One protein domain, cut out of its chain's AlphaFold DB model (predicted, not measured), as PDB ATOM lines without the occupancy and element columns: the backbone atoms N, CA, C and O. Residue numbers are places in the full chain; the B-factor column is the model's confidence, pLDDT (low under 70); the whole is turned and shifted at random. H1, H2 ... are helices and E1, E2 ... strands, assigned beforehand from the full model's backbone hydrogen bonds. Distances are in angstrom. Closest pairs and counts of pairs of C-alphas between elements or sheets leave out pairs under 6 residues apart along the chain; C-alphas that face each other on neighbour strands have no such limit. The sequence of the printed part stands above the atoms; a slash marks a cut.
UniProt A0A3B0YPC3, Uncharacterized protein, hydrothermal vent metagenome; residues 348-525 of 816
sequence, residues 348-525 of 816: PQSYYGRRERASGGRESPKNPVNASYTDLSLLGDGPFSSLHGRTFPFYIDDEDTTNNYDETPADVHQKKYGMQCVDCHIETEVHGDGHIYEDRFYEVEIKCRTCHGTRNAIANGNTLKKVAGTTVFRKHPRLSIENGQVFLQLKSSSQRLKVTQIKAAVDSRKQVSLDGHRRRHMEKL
ATOM      1  N   PRO A 348     109.993 162.238 179.836       90.75
ATOM      2  CA  PRO A 348     111.422 162.338 180.112       90.75
ATOM      3  C   PRO A 348     112.041 160.970 180.393       90.75
ATOM      4  O   PRO A 348     113.160 160.711 179.980       90.75
ATOM      5  N   GLN A 349     111.314 160.074 181.068       90.06
ATOM      6  CA  GLN A 349     111.848 158.760 181.432       90.06
ATOM      7  C   GLN A 349     112.103 157.924 180.179       90.06
ATOM      8  O   GLN A 349     113.216 157.450 179.983       90.06
ATOM      9  N   SER A 350     111.140 157.857 179.261       92.06
ATOM     10  CA  SER A 350     111.339 157.210 177.965       92.06
ATOM     11  C   SER A 350     112.391 157.913 177.097       92.06
ATOM     12  O   SER A 350     113.182 157.226 176.454       92.06
ATOM     13  N   TYR A 351     112.483 159.249 177.151       94.81
ATOM     14  CA  TYR A 351     113.545 160.009 176.477       94.81
ATOM     15  C   TYR A 351     114.945 159.617 176.956       94.81
ATOM     16  O   TYR A 351     115.864 159.516 176.147       94.81
ATOM     17  N   TYR A 352     115.083 159.310 178.248       92.44
ATOM     18  CA  TYR A 352     116.320 158.836 178.869       92.44
ATOM     19  C   TYR A 352     116.519 157.320 178.851       92.44
ATOM     20  O   TYR A 352     117.540 156.866 179.358       92.44
ATOM     21  N   GLY A 353     115.592 156.540 178.290       92.88
ATOM     22  CA  GLY A 353     115.734 155.083 178.260       92.88
ATOM     23  C   GLY A 353     115.364 154.393 179.573       92.88
ATOM     24  O   GLY A 353     116.017 153.445 179.975       92.88
ATOM     25  N   ARG A 354     114.373 154.919 180.300       90.69
ATOM     26  CA  ARG A 354     113.978 154.427 181.626       90.69
ATOM     27  C   ARG A 354     112.503 154.077 181.646       90.69
ATOM     28  O   ARG A 354     111.656 154.971 181.526       90.69
ATOM     29  N   ARG A 355     112.163 152.804 181.843       89.19
ATOM     30  CA  ARG A 355     110.778 152.405 182.150       89.19
ATOM     31  C   ARG A 355     110.576 152.300 183.652       89.19
ATOM     32  O   ARG A 355     111.500 152.090 184.426       89.19
ATOM     33  N   GLU A 356     109.340 152.431 184.089       87.62
ATOM     34  CA  GLU A 356     108.957 152.189 185.472       87.62
ATOM     35  C   GLU A 356     108.604 150.711 185.676       87.62
ATOM     36  O   GLU A 356     108.002 150.067 184.812       87.62
ATOM     37  N   ARG A 357     108.902 150.184 186.863       84.50
ATOM     38  CA  ARG A 357     108.462 148.846 187.271       84.50
ATOM     39  C   ARG A 357     106.968 148.779 187.639       84.50
ATOM     40  O   ARG A 357     106.331 149.797 187.937       84.50
ATOM     41  N   ALA A 358     106.432 147.562 187.700       79.12
ATOM     42  CA  ALA A 358     105.128 147.253 188.282       79.12
ATOM     43  C   ALA A 358     105.150 147.276 189.828       79.12
ATOM     44  O   ALA A 358     106.207 147.233 190.478       79.12
ATOM     45  N   SER A 359     103.958 147.350 190.433       73.31
ATOM     46  CA  SER A 359     103.742 147.213 191.881       73.31
ATOM     47  C   SER A 359     104.231 145.860 192.413       73.31
ATOM     48  O   SER A 359     104.218 144.871 191.692       73.31
ATOM     49  N   GLY A 360     104.596 145.804 193.702       67.75
ATOM     50  CA  GLY A 360     105.002 144.560 194.383       67.75
ATOM     51  C   GLY A 360     106.502 144.419 194.672       67.75
ATOM     52  O   GLY A 360     106.908 143.432 195.265       67.75
ATOM     53  N   GLY A 361     107.323 145.408 194.302       68.94
ATOM     54  CA  GLY A 361     108.771 145.391 194.556       68.94
ATOM     55  C   GLY A 361     109.567 144.666 193.467       68.94
ATOM     56  O   GLY A 361     108.998 144.240 192.464       68.94
ATOM     57  N   ARG A 362     110.892 144.567 193.649       67.06
ATOM     58  CA  ARG A 362     111.817 143.933 192.687       67.06
ATOM     59  C   ARG A 362     111.474 142.464 192.441       67.06
ATOM     60  O   ARG A 362     111.441 142.041 191.300       67.06
ATOM     61  N   GLU A 363     111.171 141.734 193.508       66.88
ATOM     62  CA  GLU A 363     110.874 140.294 193.479       66.88
ATOM     63  C   GLU A 363     109.468 139.970 192.964       66.88
ATOM     64  O   GLU A 363     109.080 138.807 192.895       66.88
ATOM     65  N   SER A 364     108.668 140.988 192.623       70.56
ATOM     66  CA  SER A 364     107.357 140.733 192.047       70.56
ATOM     67  C   SER A 364     107.523 139.988 190.721       70.56
ATOM     68  O   SER A 364     108.232 140.496 189.853       70.56
ATOM     69  N   PRO A 365     106.789 138.883 190.489       64.69
ATOM     70  CA  PRO A 365     106.812 138.169 189.206       64.69
ATOM     71  C   PRO A 365     106.307 139.027 188.033       64.69
ATOM     72  O   PRO A 365     106.367 138.619 186.882       64.69
ATOM     73  N   LYS A 366     105.790 140.228 188.321       70.75
ATOM     74  CA  LYS A 366     105.354 141.233 187.347       70.75
ATOM     75  C   LYS A 366     106.500 142.079 186.786       70.75
ATOM     76  O   LYS A 366     106.253 142.928 185.934       70.75
ATOM     77  N   ASN A 367     107.711 141.929 187.321       78.69
ATOM     78  CA  ASN A 367     108.903 142.640 186.880       78.69
ATOM     79  C   ASN A 367     109.897 141.651 186.259       78.69
ATOM     80  O   ASN A 367     109.978 140.518 186.735       78.69
ATOM     81  N   PRO A 368     110.662 142.059 185.229       81.62
ATOM     82  CA  PRO A 368     111.643 141.176 184.612       81.62
ATOM     83  C   PRO A 368     112.712 140.743 185.623       81.62
ATOM     84  O   PRO A 368     113.229 141.560 186.388       81.62
ATOM     85  N   VAL A 369     113.036 139.450 185.621       82.12
ATOM     86  CA  VAL A 369     113.950 138.824 186.594       82.12
ATOM     87  C   VAL A 369     115.389 139.320 186.405       82.12
ATOM     88  O   VAL A 369     116.091 139.570 187.386       82.12
ATOM     89  N   ASN A 370     115.797 139.530 185.152       87.38
ATOM     90  CA  ASN A 370     117.159 139.903 184.763       87.38
ATOM     91  C   ASN A 370     117.308 141.398 184.436       87.38
ATOM     92  O   ASN A 370     118.249 141.783 183.738       87.38
ATOM     93  N   ALA A 371     116.408 142.243 184.944       88.62
ATOM     94  CA  ALA A 371     116.442 143.677 184.683       88.62
ATOM     95  C   ALA A 371     117.631 144.378 185.357       88.62
ATOM     96  O   ALA A 371     117.963 144.109 186.521       88.62
ATOM     97  N   SER A 372     118.199 145.364 184.661       90.81
ATOM     98  CA  SER A 372     119.044 146.384 185.279       90.81
ATOM     99  C   SER A 372     118.197 147.570 185.741       90.81
ATOM    100  O   SER A 372     117.187 147.925 185.132       90.81
ATOM    101  N   TYR A 373     118.599 148.192 186.847       90.00
ATOM    102  CA  TYR A 373     117.859 149.294 187.451       90.00
ATOM    103  C   TYR A 373     118.709 150.548 187.513       90.00
ATOM    104  O   TYR A 373     119.885 150.491 187.875       90.00
ATOM    105  N   THR A 374     118.059 151.682 187.279       88.50
ATOM    106  CA  THR A 374     118.687 152.990 187.346       88.50
ATOM    107  C   THR A 374     119.246 153.255 188.736       88.50
ATOM    108  O   THR A 374     118.494 153.364 189.712       88.50
ATOM    109  N   ASP A 375     120.561 153.433 188.823       85.56
ATOM    110  CA  ASP A 375     121.202 153.913 190.040       85.56
ATOM    111  C   ASP A 375     120.869 155.396 190.252       85.56
ATOM    112  O   ASP A 375     121.408 156.301 189.610       85.56
ATOM    113  N   LEU A 376     119.946 155.649 191.179       80.38
ATOM    114  CA  LEU A 376     119.478 156.998 191.488       80.38
ATOM    115  C   LEU A 376     120.549 157.868 192.152       80.38
ATOM    116  O   LEU A 376     120.441 159.093 192.079       80.38
ATOM    117  N   SER A 377     121.597 157.270 192.729       72.81
ATOM    118  CA  SER A 377     122.720 158.031 193.287       72.81
ATOM    119  C   SER A 377     123.536 158.740 192.200       72.81
ATOM    120  O   SER A 377     124.134 159.782 192.466       72.81
ATOM    121  N   LEU A 378     123.491 158.238 190.960       72.38
ATOM    122  CA  LEU A 378     124.171 158.821 189.800       72.38
ATOM    123  C   LEU A 378     123.349 159.910 189.099       72.38
ATOM    124  O   LEU A 378     123.884 160.664 188.289       72.38
ATOM    125  N   LEU A 379     122.050 160.005 189.394       71.62
ATOM    126  CA  LEU A 379     121.134 160.980 188.790       71.62
ATOM    127  C   LEU A 379     120.907 162.219 189.666       71.62
ATOM    128  O   LEU A 379     120.055 163.058 189.360       71.62
ATOM    129  N   GLY A 380     121.624 162.316 190.784       55.75
ATOM    130  CA  GLY A 380     121.346 163.257 191.854       55.75
ATOM    131  C   GLY A 380     122.515 164.155 192.234       55.75
ATOM    132  O   GLY A 380     123.688 163.881 192.014       55.75
ATOM    133  N   ASP A 381     122.140 165.231 192.911       62.59
ATOM    134  CA  ASP A 381     123.008 166.250 193.483       62.59
ATOM    135  C   ASP A 381     123.477 165.888 194.915       62.59
ATOM    136  O   ASP A 381     123.621 166.760 195.774       62.59
ATOM    137  N   GLY A 382     123.683 164.591 195.181       53.81
ATOM    138  CA  GLY A 382     124.072 163.994 196.467       53.81
ATOM    139  C   GLY A 382     123.534 162.557 196.630       53.81
ATOM    140  O   GLY A 382     122.846 162.073 195.730       53.81
ATOM    141  N   PRO A 383     123.811 161.863 197.753       53.66
ATOM    142  CA  PRO A 383     123.479 160.449 197.954       53.66
ATOM    143  C   PRO A 383     121.989 160.257 198.277       53.66
ATOM    144  O   PRO A 383     121.614 159.894 199.392       53.66
ATOM    145  N   PHE A 384     121.112 160.540 197.318       61.81
ATOM    146  CA  PHE A 384     119.676 160.341 197.475       61.81
ATOM    147  C   PHE A 384     119.257 159.054 196.784       61.81
ATOM    148  O   PHE A 384     119.527 158.834 195.609       61.81
ATOM    149  N   SER A 385     118.530 158.219 197.517       63.72
ATOM    150  CA  SER A 385     117.966 156.977 196.999       63.72
ATOM    151  C   SER A 385     116.643 157.189 196.263       63.72
ATOM    152  O   SER A 385     115.992 156.192 195.958       63.72
ATOM    153  N   SER A 386     116.218 158.442 196.007       78.31
ATOM    154  CA  SER A 386     114.931 158.735 195.368       78.31
ATOM    155  C   SER A 386     114.938 159.845 194.314       78.31
ATOM    156  O   SER A 386     115.641 160.843 194.446       78.31
ATOM    157  N   LEU A 387     114.092 159.679 193.296       84.94
ATOM    158  CA  LEU A 387     113.852 160.620 192.203       84.94
ATOM    159  C   LEU A 387     112.346 160.662 191.912       84.94
ATOM    160  O   LEU A 387     111.702 159.619 191.842       84.94
ATOM    161  N   HIS A 388     111.760 161.853 191.783       84.56
ATOM    162  CA  HIS A 388     110.314 162.050 191.585       84.56
ATOM    163  C   HIS A 388     109.439 161.343 192.642       84.56
ATOM    164  O   HIS A 388     108.342 160.846 192.351       84.56
ATOM    165  N   GLY A 389     109.938 161.267 193.883       80.12
ATOM    166  CA  GLY A 389     109.318 160.518 194.981       80.12
ATOM    167  C   GLY A 389     109.353 158.991 194.820       80.12
ATOM    168  O   GLY A 389     108.495 158.306 195.376       80.12
ATOM    169  N   ARG A 390     110.284 158.451 194.023       83.38
ATOM    170  CA  ARG A 390     110.474 157.012 193.774       83.38
ATOM    171  C   ARG A 390     111.820 156.565 194.276       83.38
ATOM    172  O   ARG A 390     112.807 157.179 193.900       83.38
ATOM    173  N   THR A 391     111.867 155.499 195.063       83.00
ATOM    174  CA  THR A 391     113.127 154.946 195.554       83.00
ATOM    175  C   THR A 391     113.661 153.843 194.653       83.00
ATOM    176  O   THR A 391     112.889 153.135 194.005       83.00
ATOM    177  N   PHE A 392     114.981 153.656 194.635       82.62
ATOM    178  CA  PHE A 392     115.580 152.465 194.034       82.62
ATOM    179  C   PHE A 392     114.957 151.188 194.637       82.62
ATOM    180  O   PHE A 392     114.713 151.159 195.849       82.62
ATOM    181  N   PRO A 393     114.706 150.123 193.850       85.12
ATOM    182  CA  PRO A 393     114.865 149.992 192.396       85.12
ATOM    183  C   PRO A 393     113.529 150.237 191.671       85.12
ATOM    184  O   PRO A 393     112.703 149.333 191.563       85.12
ATOM    185  N   PHE A 394     113.245 151.464 191.227       86.25
ATOM    186  CA  PHE A 394     111.958 151.776 190.581       86.25
ATOM    187  C   PHE A 394     112.033 151.894 189.061       86.25
ATOM    188  O   PHE A 394     111.111 151.455 188.371       86.25
ATOM    189  N   TYR A 395     113.096 152.511 188.561       89.25
ATOM    190  CA  TYR A 395     113.326 152.680 187.136       89.25
ATOM    191  C   TYR A 395     114.225 151.554 186.635       89.25
ATOM    192  O   TYR A 395     115.185 151.190 187.313       89.25
ATOM    193  N   ILE A 396     113.853 150.987 185.497       90.00
ATOM    194  CA  ILE A 396     114.548 149.913 184.793       90.00
ATOM    195  C   ILE A 396     115.216 150.552 183.575       90.00
ATOM    196  O   ILE A 396     114.529 151.255 182.824       90.00
ATOM    197  N   ASP A 397     116.522 150.331 183.429       89.88
ATOM    198  CA  ASP A 397     117.313 150.808 182.283       89.88
ATOM    199  C   ASP A 397     117.366 149.763 181.155       89.88
ATOM    200  O   ASP A 397     117.504 150.132 179.994       89.88
ATOM    201  N   ASP A 398     117.257 148.477 181.507       89.06
ATOM    202  CA  ASP A 398     117.307 147.329 180.593       89.06
ATOM    203  C   ASP A 398     116.461 146.180 181.167       89.06
ATOM    204  O   ASP A 398     116.562 145.911 182.372       89.06
ATOM    205  N   GLU A 399     115.612 145.527 180.369       87.25
ATOM    206  CA  GLU A 399     114.696 144.491 180.876       87.25
ATOM    207  C   GLU A 399     115.362 143.126 181.002       87.25
ATOM    208  O   GLU A 399     114.999 142.364 181.904       87.25
ATOM    209  N   ASP A 400     116.360 142.841 180.167       87.56
ATOM    210  CA  ASP A 400     117.064 141.568 180.187       87.56
ATOM    211  C   ASP A 400     118.569 141.703 179.918       87.56
ATOM    212  O   ASP A 400     119.075 141.560 178.807       87.56
ATOM    213  N   THR A 401     119.322 141.821 181.009       89.00
ATOM    214  CA  THR A 401     120.791 141.877 180.974       89.00
ATOM    215  C   THR A 401     121.473 140.577 180.530       89.00
ATOM    216  O   THR A 401     122.702 140.540 180.433       89.00
ATOM    217  N   THR A 402     120.730 139.488 180.283       88.94
ATOM    218  CA  THR A 402     121.318 138.236 179.770       88.94
ATOM    219  C   THR A 402     121.534 138.255 178.262       88.94
ATOM    220  O   THR A 402     122.233 137.389 177.726       88.94
ATOM    221  N   ASN A 403     120.981 139.254 177.576       84.00
ATOM    222  CA  ASN A 403     121.125 139.437 176.147       84.00
ATOM    223  C   ASN A 403     121.937 140.721 175.832       84.00
ATOM    224  O   ASN A 403     122.368 141.452 176.718       84.00
ATOM    225  N   ASN A 404     122.238 140.958 174.550       84.75
ATOM    226  CA  ASN A 404     123.012 142.129 174.094       84.75
ATOM    227  C   ASN A 404     122.124 143.221 173.468       84.75
ATOM    228  O   ASN A 404     122.583 144.011 172.634       84.75
ATOM    229  N   TYR A 405     120.835 143.210 173.777       82.75
ATOM    230  CA  TYR A 405     119.807 144.050 173.197       82.75
ATOM    231  C   TYR A 405     119.109 144.839 174.304       82.75
ATOM    232  O   TYR A 405     118.301 144.310 175.038       82.75
ATOM    233  N   ASP A 406     119.388 146.135 174.359       86.19
ATOM    234  CA  ASP A 406     118.665 147.066 175.226       86.19
ATOM    235  C   ASP A 406     117.208 147.182 174.735       86.19
ATOM    236  O   ASP A 406     116.966 147.681 173.625       86.19
ATOM    237  N   GLU A 407     116.244 146.696 175.529       88.75
ATOM    238  CA  GLU A 407     114.811 146.797 175.215       88.75
ATOM    239  C   GLU A 407     114.240 148.201 175.444       88.75
ATOM    240  O   GLU A 407     113.237 148.575 174.819       88.75
ATOM    241  N   THR A 408     114.884 149.006 176.292       91.31
ATOM    242  CA  THR A 408     114.433 150.350 176.667       91.31
ATOM    243  C   THR A 408     115.419 151.457 176.281       91.31
ATOM    244  O   THR A 408     115.674 152.363 177.073       91.31
ATOM    245  N   PRO A 409     115.909 151.521 175.026       92.88
ATOM    246  CA  PRO A 409     116.952 152.463 174.660       92.88
ATOM    247  C   PRO A 409     116.447 153.907 174.697       92.88
ATOM    248  O   PRO A 409     115.369 154.229 174.182       92.88
ATOM    249  N   ALA A 410     117.274 154.800 175.243       94.44
ATOM    250  CA  ALA A 410     117.046 156.246 175.241       94.44
ATOM    251  C   ALA A 410     116.941 156.820 173.822       94.44
ATOM    252  O   ALA A 410     117.609 156.331 172.906       94.44
ATOM    253  N   ASP A 411     116.151 157.881 173.642       96.25
ATOM    254  CA  ASP A 411     115.920 158.510 172.337       96.25
ATOM    255  C   ASP A 411     117.238 158.886 171.654       96.25
ATOM    256  O   ASP A 411     118.138 159.470 172.258       96.25
ATOM    257  N   VAL A 412     117.354 158.595 170.361       95.25
ATOM    258  CA  VAL A 412     118.563 158.877 169.585       95.25
ATOM    259  C   VAL A 412     118.935 160.363 169.603       95.25
ATOM    260  O   VAL A 412     120.121 160.692 169.591       95.25
ATOM    261  N   HIS A 413     117.959 161.276 169.641       95.50
ATOM    262  CA  HIS A 413     118.227 162.715 169.681       95.50
ATOM    263  C   HIS A 413     118.927 163.107 170.984       95.50
ATOM    264  O   HIS A 413     119.875 163.893 170.960       95.50
ATOM    265  N   GLN A 414     118.517 162.484 172.088       94.56
ATOM    266  CA  GLN A 414     119.126 162.643 173.400       94.56
ATOM    267  C   GLN A 414     120.486 161.940 173.451       94.56
ATOM    268  O   GLN A 414     121.525 162.589 173.565       94.56
ATOM    269  N   LYS A 415     120.495 160.613 173.282       94.19
ATOM    270  CA  LYS A 415     121.651 159.745 173.549       94.19
ATOM    271  C   LYS A 415     122.833 160.043 172.635       94.19
ATOM    272  O   LYS A 415     123.981 159.973 173.061       94.19
ATOM    273  N   LYS A 416     122.568 160.353 171.360       92.94
ATOM    274  CA  LYS A 416     123.620 160.542 170.350       92.94
ATOM    275  C   LYS A 416     124.037 161.997 170.168       92.94
ATOM    276  O   LYS A 416     125.195 162.245 169.838       92.94
ATOM    277  N   TYR A 417     123.105 162.937 170.309       92.69
ATOM    278  CA  TYR A 417     123.343 164.341 169.960       92.69
ATOM    279  C   TYR A 417     123.175 165.309 171.134       92.69
ATOM    280  O   TYR A 417     123.388 166.503 170.946       92.69
ATOM    281  N   GLY A 418     122.808 164.821 172.323       92.31
ATOM    282  CA  GLY A 418     122.649 165.645 173.519       92.31
ATOM    283  C   GLY A 418     121.513 166.663 173.424       92.31
ATOM    284  O   GLY A 418     121.530 167.644 174.166       92.31
ATOM    285  N   MET A 419     120.555 166.469 172.508       94.25
ATOM    286  CA  MET A 419     119.416 167.377 172.385       94.25
ATOM    287  C   MET A 419     118.620 167.393 173.688       94.25
ATOM    288  O   MET A 419     118.409 166.350 174.303       94.25
ATOM    289  N   GLN A 420     118.193 168.589 174.080       93.25
ATOM    290  CA  GLN A 420     117.249 168.815 175.165       93.25
ATOM    291  C   GLN A 420     115.834 169.023 174.591       93.25
ATOM    292  O   GLN A 420     115.666 169.400 173.429       93.25
ATOM    293  N   CYS A 421     114.801 168.864 175.410       92.75
ATOM    294  CA  CYS A 421     113.397 169.194 175.169       92.75
ATOM    295  C   CYS A 421     113.254 170.531 174.443       92.75
ATOM    296  O   CYS A 421     112.595 170.592 173.409       92.75
ATOM    297  N   VAL A 422     113.920 171.587 174.928       92.06
ATOM    298  CA  VAL A 422     113.863 172.945 174.347       92.06
ATOM    299  C   VAL A 422     114.530 173.063 172.975       92.06
ATOM    300  O   VAL A 422     114.411 174.090 172.305       92.06
ATOM    301  N   ASP A 423     115.259 172.041 172.523       91.69
ATOM    302  CA  ASP A 423     115.798 172.001 171.167       91.69
ATOM    303  C   ASP A 423     114.755 171.598 170.132       91.69
ATOM    304  O   ASP A 423     114.835 172.066 168.995       91.69
ATOM    305  N   CYS A 424     113.768 170.804 170.546       89.31
ATOM    306  CA  CYS A 424     112.600 170.444 169.749       89.31
ATOM    307  C   CYS A 424     111.420 171.380 170.028       89.31
ATOM    308  O   CYS A 424     110.801 171.858 169.084       89.31
ATOM    309  N   HIS A 425     111.136 171.661 171.301       90.69
ATOM    310  CA  HIS A 425     110.041 172.515 171.743       90.69
ATOM    311  C   HIS A 425     110.449 173.984 171.713       90.69
ATOM    312  O   HIS A 425     111.282 174.449 172.497       90.69
ATOM    313  N   ILE A 426     109.887 174.713 170.752       85.69
ATOM    314  CA  ILE A 426     110.225 176.116 170.511       85.69
ATOM    315  C   ILE A 426     109.470 177.053 171.456       85.69
ATOM    316  O   ILE A 426     108.505 176.674 172.111       85.69
ATOM    317  N   GLU A 427     109.909 178.310 171.493       87.06
ATOM    318  CA  GLU A 427     109.380 179.341 172.390       87.06
ATOM    319  C   GLU A 427     107.853 179.472 172.321       87.06
ATOM    320  O   GLU A 427     107.218 179.492 173.364       87.06
ATOM    321  N   THR A 428     107.253 179.424 171.133       86.19
ATOM    322  CA  THR A 428     105.795 179.537 170.975       86.19
ATOM    323  C   THR A 428     105.014 178.307 171.443       86.19
ATOM    324  O   THR A 428     103.833 178.436 171.737       86.19
ATOM    325  N   GLU A 429     105.637 177.125 171.521       86.31
ATOM    326  CA  GLU A 429     104.998 175.930 172.104       86.31
ATOM    327  C   GLU A 429     105.060 175.962 173.638       86.31
ATOM    328  O   GLU A 429     104.142 175.503 174.312       86.31
ATOM    329  N   VAL A 430     106.146 176.511 174.195       90.31
ATOM    330  CA  VAL A 430     106.391 176.520 175.646       90.31
ATOM    331  C   VAL A 430     105.762 177.743 176.314       90.31
ATOM    332  O   VAL A 430     105.046 177.606 177.299       90.31
ATOM    333  N   HIS A 431     106.003 178.943 175.784       92.69
ATOM    334  CA  HIS A 431     105.434 180.193 176.293       92.69
ATOM    335  C   HIS A 431     104.041 180.492 175.727       92.69
ATOM    336  O   HIS A 431     103.372 181.400 176.208       92.69
ATOM    337  N   GLY A 432     103.603 179.754 174.707       90.12
ATOM    338  CA  GLY A 432     102.365 180.017 173.985       90.12
ATOM    339  C   GLY A 432     102.505 181.100 172.925       90.12
ATOM    340  O   GLY A 432     103.519 181.793 172.811       90.12
ATOM    341  N   ASP A 433     101.448 181.254 172.133       87.81
ATOM    342  CA  ASP A 433     101.375 182.225 171.044       87.81
ATOM    343  C   ASP A 433     100.281 183.287 171.241       87.81
ATOM    344  O   ASP A 433      99.948 184.015 170.311       87.81
ATOM    345  N   GLY A 434      99.777 183.412 172.475       90.00
ATOM    346  CA  GLY A 434      98.786 184.420 172.862       90.00
ATOM    347  C   GLY A 434      97.337 183.987 172.673       90.00
ATOM    348  O   GLY A 434      96.449 184.834 172.705       90.00
ATOM    349  N   HIS A 435      97.091 182.692 172.480       88.75
ATOM    350  CA  HIS A 435      95.752 182.128 172.380       88.75
ATOM    351  C   HIS A 435      95.560 180.981 173.365       88.75
ATOM    352  O   HIS A 435      96.491 180.227 173.638       88.75
ATOM    353  N   ILE A 436      94.326 180.839 173.845       89.00
ATOM    354  CA  ILE A 436      93.886 179.681 174.617       89.00
ATOM    355  C   ILE A 436      93.352 178.652 173.627       89.00
ATOM    356  O   ILE A 436      92.494 178.983 172.802       89.00
ATOM    357  N   TYR A 437      93.819 177.411 173.723       86.12
ATOM    358  CA  TYR A 437      93.346 176.321 172.877       86.12
ATOM    359  C   TYR A 437      92.435 175.359 173.622       86.12
ATOM    360  O   TYR A 437      92.612 175.082 174.805       86.12
ATOM    361  N   GLU A 438      91.468 174.803 172.896       81.50
ATOM    362  CA  GLU A 438      90.552 173.801 173.428       81.50
ATOM    363  C   GLU A 438      91.190 172.411 173.590       81.50
ATOM    364  O   GLU A 438      90.596 171.545 174.224       81.50
ATOM    365  N   ASP A 439      92.368 172.178 173.006       78.69
ATOM    366  CA  ASP A 439      93.092 170.906 173.051       78.69
ATOM    367  C   ASP A 439      94.601 171.153 172.861       78.69
ATOM    368  O   ASP A 439      95.021 171.929 171.996       78.69
ATOM    369  N   ARG A 440      95.437 170.437 173.621       79.00
ATOM    370  CA  ARG A 440      96.905 170.478 173.521       79.00
ATOM    371  C   ARG A 440      97.445 170.240 172.106       79.00
ATOM    372  O   ARG A 440      98.550 170.664 171.777       79.00
ATOM    373  N   PHE A 441      96.700 169.558 171.234       75.12
ATOM    374  CA  PHE A 441      97.141 169.301 169.862       75.12
ATOM    375  C   PHE A 441      97.236 170.542 168.983       75.12
ATOM    376  O   PHE A 441      97.910 170.475 167.951       75.12
ATOM    377  N   TYR A 442      96.563 171.626 169.360       77.81
ATOM    378  CA  TYR A 442      96.662 172.894 168.654       77.81
ATOM    379  C   TYR A 442      97.943 173.664 169.014       77.81
ATOM    380  O   TYR A 442      98.395 174.473 168.204       77.81
ATOM    381  N   GLU A 443      98.556 173.367 170.167       79.44
ATOM    382  CA  GLU A 443      99.756 174.052 170.674       79.44
ATOM    383  C   GLU A 443     101.072 173.439 170.163       79.44
ATOM    384  O   GLU A 443     102.069 174.146 170.054       79.44
ATOM    385  N   VAL A 444     101.092 172.147 169.796       81.06
ATOM    386  CA  VAL A 444     102.305 171.476 169.280       81.06
ATOM    387  C   VAL A 444     102.392 171.556 167.753       81.06
ATOM    388  O   VAL A 444     101.770 170.770 167.021       81.06
ATOM    389  N   GLU A 445     103.258 172.428 167.252       80.94
ATOM    390  CA  GLU A 445     103.498 172.667 165.831       80.94
ATOM    391  C   GLU A 445     104.621 171.793 165.244       80.94
ATOM    392  O   GLU A 445     104.597 171.452 164.053       80.94
ATOM    393  N   ILE A 446     105.606 171.406 166.058       85.75
ATOM    394  CA  ILE A 446     106.797 170.673 165.617       85.75
ATOM    395  C   ILE A 446     106.432 169.233 165.257       85.75
ATOM    396  O   ILE A 446     105.628 168.567 165.921       85.75
ATOM    397  N   LYS A 447     106.997 168.748 164.146       86.00
ATOM    398  CA  LYS A 447     106.823 167.382 163.629       86.00
ATOM    399  C   LYS A 447     108.154 166.867 163.085       86.00
ATOM    400  O   LYS A 447     108.989 167.654 162.651       86.00
ATOM    401  N   CYS A 448     108.305 165.547 162.953       88.56
ATOM    402  CA  CYS A 448     109.505 164.939 162.354       88.56
ATOM    403  C   CYS A 448     109.838 165.557 160.981       88.56
ATOM    404  O   CYS A 448     110.986 165.877 160.681       88.56
ATOM    405  N   ARG A 449     108.807 165.803 160.158       87.00
ATOM    406  CA  ARG A 449     108.945 166.406 158.821       87.00
ATOM    407  C   ARG A 449     109.437 167.855 158.819       87.00
ATOM    408  O   ARG A 449     109.956 168.294 157.797       87.00
ATOM    409  N   THR A 450     109.292 168.579 159.929       88.06
ATOM    410  CA  THR A 450     109.784 169.958 160.063       88.06
ATOM    411  C   THR A 450     111.303 170.003 159.917       88.06
ATOM    412  O   THR A 450     111.811 170.903 159.257       88.06
ATOM    413  N   CYS A 451     112.016 168.999 160.444       92.19
ATOM    414  CA  CYS A 451     113.480 168.912 160.392       92.19
ATOM    415  C   CYS A 451     113.982 167.898 159.350       92.19
ATOM    416  O   CYS A 451     114.979 168.148 158.675       92.19
ATOM    417  N   HIS A 452     113.296 166.762 159.195       91.06
ATOM    418  CA  HIS A 452     113.739 165.646 158.347       91.06
ATOM    419  C   HIS A 452     113.120 165.634 156.939       91.06
ATOM    420  O   HIS A 452     113.545 164.856 156.078       91.06
ATOM    421  N   GLY A 453     112.111 166.475 156.697       88.50
ATOM    422  CA  GLY A 453     111.431 166.594 155.414       88.50
ATOM    423  C   GLY A 453     110.451 165.457 155.154       88.50
ATOM    424  O   GLY A 453     109.832 164.900 156.058       88.50
ATOM    425  N   THR A 454     110.274 165.120 153.884       85.44
ATOM    426  CA  THR A 454     109.416 164.024 153.431       85.44
ATOM    427  C   THR A 454     110.197 163.106 152.497       85.44
ATOM    428  O   THR A 454     111.353 163.360 152.160       85.44
ATOM    429  N   ARG A 455     109.550 162.042 152.013       82.50
ATOM    430  CA  ARG A 455     110.120 161.188 150.964       82.50
ATOM    431  C   ARG A 455     110.467 161.967 149.688       82.50
ATOM    432  O   ARG A 455     111.420 161.615 149.006       82.50
ATOM    433  N   ASN A 456     109.701 163.011 149.374       84.81
ATOM    434  CA  ASN A 456     109.777 163.697 148.083       84.81
ATOM    435  C   ASN A 456     110.500 165.047 148.156       84.81
ATOM    436  O   ASN A 456     110.887 165.580 147.121       84.81
ATOM    437  N   ALA A 457     110.707 165.595 149.354       88.50
ATOM    438  CA  ALA A 457     111.315 166.906 149.549       88.50
ATOM    439  C   ALA A 457     112.166 166.935 150.822       88.50
ATOM    440  O   ALA A 457     111.784 166.348 151.834       88.50
ATOM    441  N   ILE A 458     113.295 167.647 150.773       90.56
ATOM    442  CA  ILE A 458     114.043 168.015 151.982       90.56
ATOM    443  C   ILE A 458     113.189 168.929 152.868       90.56
ATOM    444  O   ILE A 458     112.230 169.549 152.403       90.56
ATOM    445  N   ALA A 459     113.526 169.000 154.149       91.06
ATOM    446  CA  ALA A 459     112.848 169.877 155.080       91.06
ATOM    447  C   ALA A 459     113.020 171.343 154.677       91.06
ATOM    448  O   ALA A 459     114.118 171.781 154.343       91.06
ATOM    449  N   ASN A 460     111.932 172.105 154.759       85.00
ATOM    450  CA  ASN A 460     111.949 173.559 154.608       85.00
ATOM    451  C   ASN A 460     111.975 174.290 155.964       85.00
ATOM    452  O   ASN A 460     112.021 175.515 155.996       85.00
ATOM    453  N   GLY A 461     111.948 173.547 157.078       80.75
ATOM    454  CA  GLY A 461     111.919 174.100 158.428       80.75
ATOM    455  C   GLY A 461     110.565 174.666 158.845       80.75
ATOM    456  O   GLY A 461     110.468 175.227 159.932       80.75
ATOM    457  N   ASN A 462     109.526 174.534 158.020       81.69
ATOM    458  CA  ASN A 462     108.226 175.093 158.348       81.69
ATOM    459  C   ASN A 462     107.479 174.189 159.336       81.69
ATOM    460  O   ASN A 462     107.241 173.001 159.084       81.69
ATOM    461  N   THR A 463     107.084 174.773 160.458       74.12
ATOM    462  CA  THR A 463     106.009 174.275 161.304       74.12
ATOM    463  C   THR A 463     104.677 174.511 160.595       74.12
ATOM    464  O   THR A 463     104.583 175.256 159.612       74.12
ATOM    465  N   LEU A 464     103.644 173.814 161.042       66.00
ATOM    466  CA  LEU A 464     102.319 173.878 160.446       66.00
ATOM    467  C   LEU A 464     101.327 174.267 161.522       66.00
ATOM    468  O   LEU A 464     101.211 173.546 162.506       66.00
ATOM    469  N   LYS A 465     100.565 175.331 161.269       63.59
ATOM    470  CA  LYS A 465      99.407 175.734 162.062       63.59
ATOM    471  C   LYS A 465      98.229 176.018 161.135       63.59
ATOM    472  O   LYS A 465      98.435 176.589 160.071       63.59
ATOM    473  N   LYS A 466      96.995 175.628 161.477       55.94
ATOM    474  CA  LYS A 466      95.815 176.103 160.719       55.94
ATOM    475  C   LYS A 466      95.096 177.233 161.444       55.94
ATOM    476  O   LYS A 466      94.832 177.114 162.635       55.94
ATOM    477  N   VAL A 467      94.752 178.271 160.688       54.31
ATOM    478  CA  VAL A 467      93.993 179.463 161.076       54.31
ATOM    479  C   VAL A 467      92.872 179.646 160.051       54.31
ATOM    480  O   VAL A 467      93.155 179.786 158.867       54.31
ATOM    481  N   ALA A 468      91.610 179.593 160.470       50.03
ATOM    482  CA  ALA A 468      90.419 179.801 159.635       50.03
ATOM    483  C   ALA A 468      90.381 178.925 158.368       50.03
ATOM    484  O   ALA A 468      90.042 179.383 157.281       50.03
ATOM    485  N   GLY A 469      90.816 177.665 158.474       53.50
ATOM    486  CA  GLY A 469      90.945 176.767 157.316       53.50
ATOM    487  C   GLY A 469      92.174 177.024 156.428       53.50
ATOM    488  O   GLY A 469      92.474 176.203 155.562       53.50
ATOM    489  N   THR A 470      92.940 178.086 156.685       46.19
ATOM    490  CA  THR A 470      94.201 178.421 156.009       46.19
ATOM    491  C   THR A 470      95.391 177.848 156.772       46.19
ATOM    492  O   THR A 470      95.420 177.847 158.000       46.19
ATOM    493  N   THR A 471      96.396 177.335 156.062       60.81
ATOM    494  CA  THR A 471      97.628 176.833 156.688       60.81
ATOM    495  C   THR A 471      98.636 177.971 156.830       60.81
ATOM    496  O   THR A 471      99.135 178.480 155.831       60.81
ATOM    497  N   VAL A 472      98.942 178.349 158.067       61.09
ATOM    498  CA  VAL A 472     100.030 179.255 158.432       61.09
ATOM    499  C   VAL A 472     101.282 178.424 158.681       61.09
ATOM    500  O   VAL A 472     101.273 177.447 159.431       61.09
ATOM    501  N   PHE A 473     102.373 178.816 158.037       65.75
ATOM    502  CA  PHE A 473     103.680 178.214 158.242       65.75
ATOM    503  C   PHE A 473     104.525 179.164 159.080       65.75
ATOM    504  O   PHE A 473     104.711 180.314 158.685       65.75
ATOM    505  N   ARG A 474     105.066 178.692 160.206       73.62
ATOM    506  CA  ARG A 474     106.129 179.414 160.913       73.62
ATOM    507  C   ARG A 474     107.438 178.702 160.646       73.62
ATOM    508  O   ARG A 474     107.502 177.477 160.612       73.62
ATOM    509  N   LYS A 475     108.500 179.455 160.398       79.25
ATOM    510  CA  LYS A 475     109.817 178.851 160.225       79.25
ATOM    511  C   LYS A 475     110.372 178.520 161.604       79.25
ATOM    512  O   LYS A 475     110.382 179.380 162.479       79.25
ATOM    513  N   HIS A 476     110.870 177.303 161.786       86.50
ATOM    514  CA  HIS A 476     111.630 176.962 162.978       86.50
ATOM    515  C   HIS A 476     112.813 177.934 163.103       86.50
ATOM    516  O   HIS A 476     113.656 177.980 162.199       86.50
ATOM    517  N   PRO A 477     112.924 178.688 164.208       86.50
ATOM    518  CA  PRO A 477     113.836 179.831 164.296       86.50
ATOM    519  C   PRO A 477     115.312 179.425 164.207       86.50
ATOM    520  O   PRO A 477     116.172 180.242 163.905       86.50
ATOM    521  N   ARG A 478     115.603 178.148 164.463       90.12
ATOM    522  CA  ARG A 478     116.960 177.594 164.537       90.12
ATOM    523  C   ARG A 478     117.277 176.568 163.444       90.12
ATOM    524  O   ARG A 478     118.292 175.885 163.535       90.12
ATOM    525  N   LEU A 479     116.412 176.428 162.431       91.88
ATOM    526  CA  LEU A 479     116.709 175.619 161.241       91.88
ATOM    527  C   LEU A 479     117.243 176.509 160.114       91.88
ATOM    528  O   LEU A 479     116.627 177.507 159.736       91.88
ATOM    529  N   SER A 480     118.371 176.101 159.541       92.12
ATOM    530  CA  SER A 480     119.009 176.739 158.387       92.12
ATOM    531  C   SER A 480     119.171 175.739 157.246       92.12
ATOM    532  O   SER A 480     119.287 174.534 157.473       92.12
ATOM    533  N   ILE A 481     119.134 176.239 156.010       91.06
ATOM    534  CA  ILE A 481     119.338 175.437 154.803       91.06
ATOM    535  C   ILE A 481     120.487 176.064 154.030       91.06
ATOM    536  O   ILE A 481     120.394 177.210 153.599       91.06
ATOM    537  N   GLU A 482     121.554 175.300 153.851       91.50
ATOM    538  CA  GLU A 482     122.782 175.738 153.194       91.50
ATOM    539  C   GLU A 482     123.213 174.656 152.212       91.50
ATOM    540  O   GLU A 482     123.362 173.494 152.587       91.50
ATOM    541  N   ASN A 483     123.386 175.017 150.939       89.19
ATOM    542  CA  ASN A 483     123.836 174.092 149.890       89.19
ATOM    543  C   ASN A 483     123.014 172.784 149.827       89.19
ATOM    544  O   ASN A 483     123.558 171.691 149.669       89.19
ATOM    545  N   GLY A 484     121.691 172.885 150.010       85.81
ATOM    546  CA  GLY A 484     120.773 171.737 150.008       85.81
ATOM    547  C   GLY A 484     120.854 170.837 151.250       85.81
ATOM    548  O   GLY A 484     120.232 169.775 151.276       85.81
ATOM    549  N   GLN A 485     121.601 171.241 152.280       91.25
ATOM    550  CA  GLN A 485     121.703 170.554 153.565       91.25
ATOM    551  C   GLN A 485     120.955 171.337 154.638       91.25
ATOM    552  O   GLN A 485     120.949 172.565 154.634       91.25
ATOM    553  N   VAL A 486     120.323 170.614 155.559       93.94
ATOM    554  CA  VAL A 486     119.532 171.196 156.646       93.94
ATOM    555  C   VAL A 486     120.336 171.104 157.935       93.94
ATOM    556  O   VAL A 486     120.847 170.030 158.264       93.94
ATOM    557  N   PHE A 487     120.429 172.209 158.666       95.06
ATOM    558  CA  PHE A 487     121.142 172.291 159.934       95.06
ATOM    559  C   PHE A 487     120.239 172.822 161.042       95.06
ATOM    560  O   PHE A 487     119.527 173.807 160.841       95.06
ATOM    561  N   LEU A 488     120.306 172.192 162.212       94.56
ATOM    562  CA  LEU A 488     119.639 172.623 163.435       94.56
ATOM    563  C   LEU A 488     120.672 173.202 164.403       94.56
ATOM    564  O   LEU A 488     121.653 172.540 164.737       94.56
ATOM    565  N   GLN A 489     120.430 174.424 164.862       94.62
ATOM    566  CA  GLN A 489     121.196 175.060 165.924       94.62
ATOM    567  C   GLN A 489     120.558 174.732 167.284       94.62
ATOM    568  O   GLN A 489     119.430 175.150 167.568       94.62
ATOM    569  N   LEU A 490     121.262 173.977 168.128       92.56
ATOM    570  CA  LEU A 490     120.788 173.669 169.475       92.56
ATOM    571  C   LEU A 490     120.824 174.935 170.335       92.56
ATOM    572  O   LEU A 490     121.793 175.696 170.300       92.56
ATOM    573  N   LYS A 491     119.747 175.159 171.086       89.38
ATOM    574  CA  LYS A 491     119.617 176.230 172.079       89.38
ATOM    575  C   LYS A 491     120.277 175.819 173.397       89.38
ATOM    576  O   LYS A 491     120.797 176.682 174.093       89.38
ATOM    577  N   SER A 492     120.279 174.525 173.714       88.69
ATOM    578  CA  SER A 492     120.868 173.976 174.943       88.69
ATOM    579  C   SER A 492     122.400 174.050 174.987       88.69
ATOM    580  O   SER A 492     122.968 174.374 176.026       88.69
ATOM    581  N   SER A 493     123.075 173.771 173.867       87.88
ATOM    582  CA  SER A 493     124.536 173.592 173.818       87.88
ATOM    583  C   SER A 493     125.251 174.460 172.782       87.88
ATOM    584  O   SER A 493     126.466 174.367 172.633       87.88
ATOM    585  N   SER A 494     124.523 175.282 172.019       85.12
ATOM    586  CA  SER A 494     125.056 175.998 170.847       85.12
ATOM    587  C   SER A 494     125.711 175.092 169.789       85.12
ATOM    588  O   SER A 494     126.330 175.580 168.841       85.12
ATOM    589  N   GLN A 495     125.533 173.771 169.874       93.31
ATOM    590  CA  GLN A 495     125.993 172.847 168.848       93.31
ATOM    591  C   GLN A 495     125.154 172.993 167.578       93.31
ATOM    592  O   GLN A 495     123.931 173.137 167.620       93.31
ATOM    593  N   ARG A 496     125.817 172.895 166.427       95.06
ATOM    594  CA  ARG A 496     125.168 172.894 165.119       95.06
ATOM    595  C   ARG A 496     125.146 171.484 164.542       95.06
ATOM    596  O   ARG A 496     126.192 170.907 164.247       95.06
ATOM    597  N   LEU A 497     123.953 170.928 164.369       95.19
ATOM    598  CA  LEU A 497     123.747 169.562 163.899       95.19
ATOM    599  C   LEU A 497     123.325 169.539 162.437       95.19
ATOM    600  O   LEU A 497     122.377 170.216 162.046       95.19
ATOM    601  N   LYS A 498     123.973 168.693 161.635       94.81
ATOM    602  CA  LYS A 498     123.477 168.351 160.301       94.81
ATOM    603  C   LYS A 498     122.304 167.382 160.431       94.81
ATOM    604  O   LYS A 498     122.470 166.272 160.929       94.81
ATOM    605  N   VAL A 499     121.132 167.780 159.945       93.75
ATOM    606  CA  VAL A 499     119.904 166.989 160.064       93.75
ATOM    607  C   VAL A 499     119.787 166.000 158.909       93.75
ATOM    608  O   VAL A 499     119.724 166.386 157.737       93.75
ATOM    609  N   THR A 500     119.688 164.711 159.235       90.75
ATOM    610  CA  THR A 500     119.432 163.647 158.254       90.75
ATOM    611  C   THR A 500     118.107 163.881 157.533       90.75
ATOM    612  O   THR A 500     117.067 164.011 158.170       90.75
ATOM    613  N   GLN A 501     118.127 163.898 156.199       90.44
ATOM    614  CA  GLN A 501     116.928 164.101 155.381       90.44
ATOM    615  C   GLN A 501     116.364 162.770 154.877       90.44
ATOM    616  O   GLN A 501     117.104 161.961 154.311       90.44
ATOM    617  N   ILE A 502     115.046 162.577 155.002       86.56
ATOM    618  CA  ILE A 502     114.356 161.346 154.566       86.56
ATOM    619  C   ILE A 502     114.565 161.117 153.070       86.56
ATOM    620  O   ILE A 502     114.901 160.009 152.659       86.56
ATOM    621  N   LYS A 503     114.422 162.170 152.254       85.75
ATOM    622  CA  LYS A 503     114.651 162.101 150.807       85.75
ATOM    623  C   LYS A 503     116.025 161.511 150.467       85.75
ATOM    624  O   LYS A 503     116.104 160.563 149.696       85.75
ATOM    625  N   ALA A 504     117.091 162.022 151.085       82.94
ATOM    626  CA  ALA A 504     118.452 161.548 150.827       82.94
ATOM    627  C   ALA A 504     118.657 160.086 151.275       82.94
ATOM    628  O   ALA A 504     119.318 159.305 150.585       82.94
ATOM    629  N   ALA A 505     118.062 159.689 152.405       77.62
ATOM    630  CA  ALA A 505     118.118 158.310 152.890       77.62
ATOM    631  C   ALA A 505     117.397 157.330 151.943       77.62
ATOM    632  O   ALA A 505     117.921 156.256 151.650       77.62
ATOM    633  N   VAL A 506     116.229 157.712 151.416       76.44
ATOM    634  CA  VAL A 506     115.460 156.903 150.457       76.44
ATOM    635  C   VAL A 506     116.162 156.820 149.099       76.44
ATOM    636  O   VAL A 506     116.291 155.723 148.554       76.44
ATOM    637  N   ASP A 507     116.647 157.946 148.570       79.25
ATOM    638  CA  ASP A 507     117.294 158.012 147.252       79.25
ATOM    639  C   ASP A 507     118.593 157.190 147.211       79.25
ATOM    640  O   ASP A 507     118.895 156.534 146.216       79.25
ATOM    641  N   SER A 508     119.346 157.172 148.316       71.06
ATOM    642  CA  SER A 508     120.613 156.439 148.402       71.06
ATOM    643  C   SER A 508     120.460 154.923 148.565       71.06
ATOM    644  O   SER A 508     121.450 154.214 148.400       71.06
ATOM    645  N   ARG A 509     119.267 154.410 148.917       66.19
ATOM    646  CA  ARG A 509     119.002 153.002 149.309       66.19
ATOM    647  C   ARG A 509     119.933 152.435 150.400       66.19
ATOM    648  O   ARG A 509     119.901 151.237 150.655       66.19
ATOM    649  N   LYS A 510     120.773 153.257 151.041       53.91
ATOM    650  CA  LYS A 510     121.915 152.782 151.843       53.91
ATOM    651  C   LYS A 510     121.611 152.518 153.318       53.91
ATOM    652  O   LYS A 510     122.477 151.990 154.002       53.91
ATOM    653  N   GLN A 511     120.435 152.878 153.831       49.16
ATOM    654  CA  GLN A 511     120.146 152.814 155.278       49.16
ATOM    655  C   GLN A 511     118.668 152.572 155.611       49.16
ATOM    656  O   GLN A 511     118.226 152.816 156.730       49.16
ATOM    657  N   VAL A 512     117.874 152.133 154.638       52.94
ATOM    658  CA  VAL A 512     116.423 152.062 154.779       52.94
ATOM    659  C   VAL A 512     115.965 150.650 154.451       52.94
ATOM    660  O   VAL A 512     116.190 150.184 153.335       52.94
ATOM    661  N   SER A 513     115.257 149.998 155.378       54.78
ATOM    662  CA  SER A 513     114.294 148.971 154.976       54.78
ATOM    663  C   SER A 513     113.301 149.664 154.044       54.78
ATOM    664  O   SER A 513     112.427 150.418 154.487       54.78
ATOM    665  N   LEU A 514     113.499 149.494 152.731       54.53
ATOM    666  CA  LEU A 514     112.652 150.091 151.692       54.53
ATOM    667  C   LEU A 514     111.182 149.705 151.895       54.53
ATOM    668  O   LEU A 514     110.299 150.435 151.449       54.53
ATOM    669  N   ASP A 515     110.939 148.613 152.621       62.19
ATOM    670  CA  ASP A 515     109.627 148.093 152.971       62.19
ATOM    671  C   ASP A 515     108.896 148.951 154.006       62.19
ATOM    672  O   ASP A 515     107.709 149.240 153.830       62.19
ATOM    673  N   GLY A 516     109.608 149.464 155.012       68.06
ATOM    674  CA  GLY A 516     109.047 150.385 156.004       68.06
ATOM    675  C   GLY A 516     108.637 151.731 155.397       68.06
ATOM    676  O   GLY A 516     107.545 152.224 155.658       68.06
ATOM    677  N   HIS A 517     109.455 152.285 154.494       75.56
ATOM    678  CA  HIS A 517     109.216 153.591 153.856       75.56
ATOM    679  C   HIS A 517     108.423 153.511 152.537       75.56
ATOM    680  O   HIS A 517     108.425 154.451 151.728       75.56
ATOM    681  N   ARG A 518     107.708 152.401 152.298       74.25
ATOM    682  CA  ARG A 518     106.777 152.282 151.166       74.25
ATOM    683  C   ARG A 518     105.701 153.365 151.250       74.25
ATOM    684  O   ARG A 518     105.244 153.747 152.326       74.25
ATOM    685  N   ARG A 519     105.226 153.811 150.080       75.94
ATOM    686  CA  ARG A 519     104.216 154.879 149.943       75.94
ATOM    687  C   ARG A 519     103.016 154.692 150.882       75.94
ATOM    688  O   ARG A 519     102.635 155.635 151.559       75.94
ATOM    689  N   ARG A 520     102.473 153.470 150.969       79.81
ATOM    690  CA  ARG A 520     101.292 153.168 151.795       79.81
ATOM    691  C   ARG A 520     101.515 153.424 153.289       79.81
ATOM    692  O   ARG A 520     100.613 153.948 153.930       79.81
ATOM    693  N   HIS A 521     102.686 153.085 153.830       83.00
ATOM    694  CA  HIS A 521     103.014 153.373 155.229       83.00
ATOM    695  C   HIS A 521     103.206 154.870 155.435       83.00
ATOM    696  O   HIS A 521     102.566 155.452 156.300       83.00
ATOM    697  N   MET A 522     103.977 155.529 154.571       78.69
ATOM    698  CA  MET A 522     104.227 156.969 154.688       78.69
ATOM    699  C   MET A 522     102.957 157.827 154.544       78.69
ATOM    700  O   MET A 522     102.905 158.934 155.085       78.69
ATOM    701  N   GLU A 523     101.939 157.335 153.837       78.38
ATOM    702  CA  GLU A 523     100.625 157.978 153.711       78.38
ATOM    703  C   GLU A 523      99.726 157.727 154.928       78.38
ATOM    704  O   GLU A 523      99.033 158.647 155.358       78.38
ATOM    705  N   LYS A 524      99.750 156.517 155.507       82.00
ATOM    706  CA  LYS A 524      98.789 156.099 156.542       82.00
ATOM    707  C   LYS A 524      99.315 156.078 157.969       82.00
ATOM    708  O   LYS A 524      98.495 156.078 158.873       82.00
ATOM    709  N   LEU A 525     100.623 156.039 158.191       84.31
ATOM    710  CA  LEU A 525     101.246 155.974 159.514       84.31
ATOM    711  C   LEU A 525     101.969 157.284 159.823       84.31
ATOM    712  O   LEU A 525     102.501 157.966 158.934       84.31
TER     713      LEU A 525
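Overview. This is residues 348 to 525 of the 816 residues of an uncharacterized protein of hydrothermal vent metagenome (UniProt A0A3B0YPC3). Little of this domain is regular structure: a lobe of loops with E1 and H2 is joined through H3 and H4 to a lobe with antiparallel sheet E4 E5 E6 and hairpin E2 E3. Printed are 178 residues, with eight named helices and six named strands in order H1 H2 E1, H3 to H6, E2 to E6, H7 H8; class mixed, only 69 residues in named elements. The whole is loose, radius of gyration of the C-alphas 20.3 A, spans 54 by 44 by 33 A.

Arrangement. Look first at E4, residues 479 to 482, E5, 485 to 489, and E6, 496 to 499, a meander, each the antiparallel neighbour of the one before; N 480 and O 487, like N 488 and O 497, are 2.9 A apart. H6, 448 to 452, only grazes this sheet. In hairpin E2, 462 to 467, and E3, 470 to 475, find N 465 and O 472 2.9 A apart. Every O i to N i+4 pair is within hydrogen-bond range in H6, H3, 412 to 417, H7, 502 to 508, and H8, 519 to 524.

Along the chain. Find H1, 348 to 351, from C-alpha 348 at (111.422, 162.338, 180.112); H2, 376 to 379, H4, 421 to 424, and H5, 427 to 430, are equally four residues. E1, 395 to 398, pairs with no named strand. E3 measures 16.2 A; H8 ends at (98.789, 156.099, 156.542).

Size, cuts and confidence. The printed part has no cut; among its long links is H1 to H2. Residues 464 to 473, among others, have pLDDT under 70.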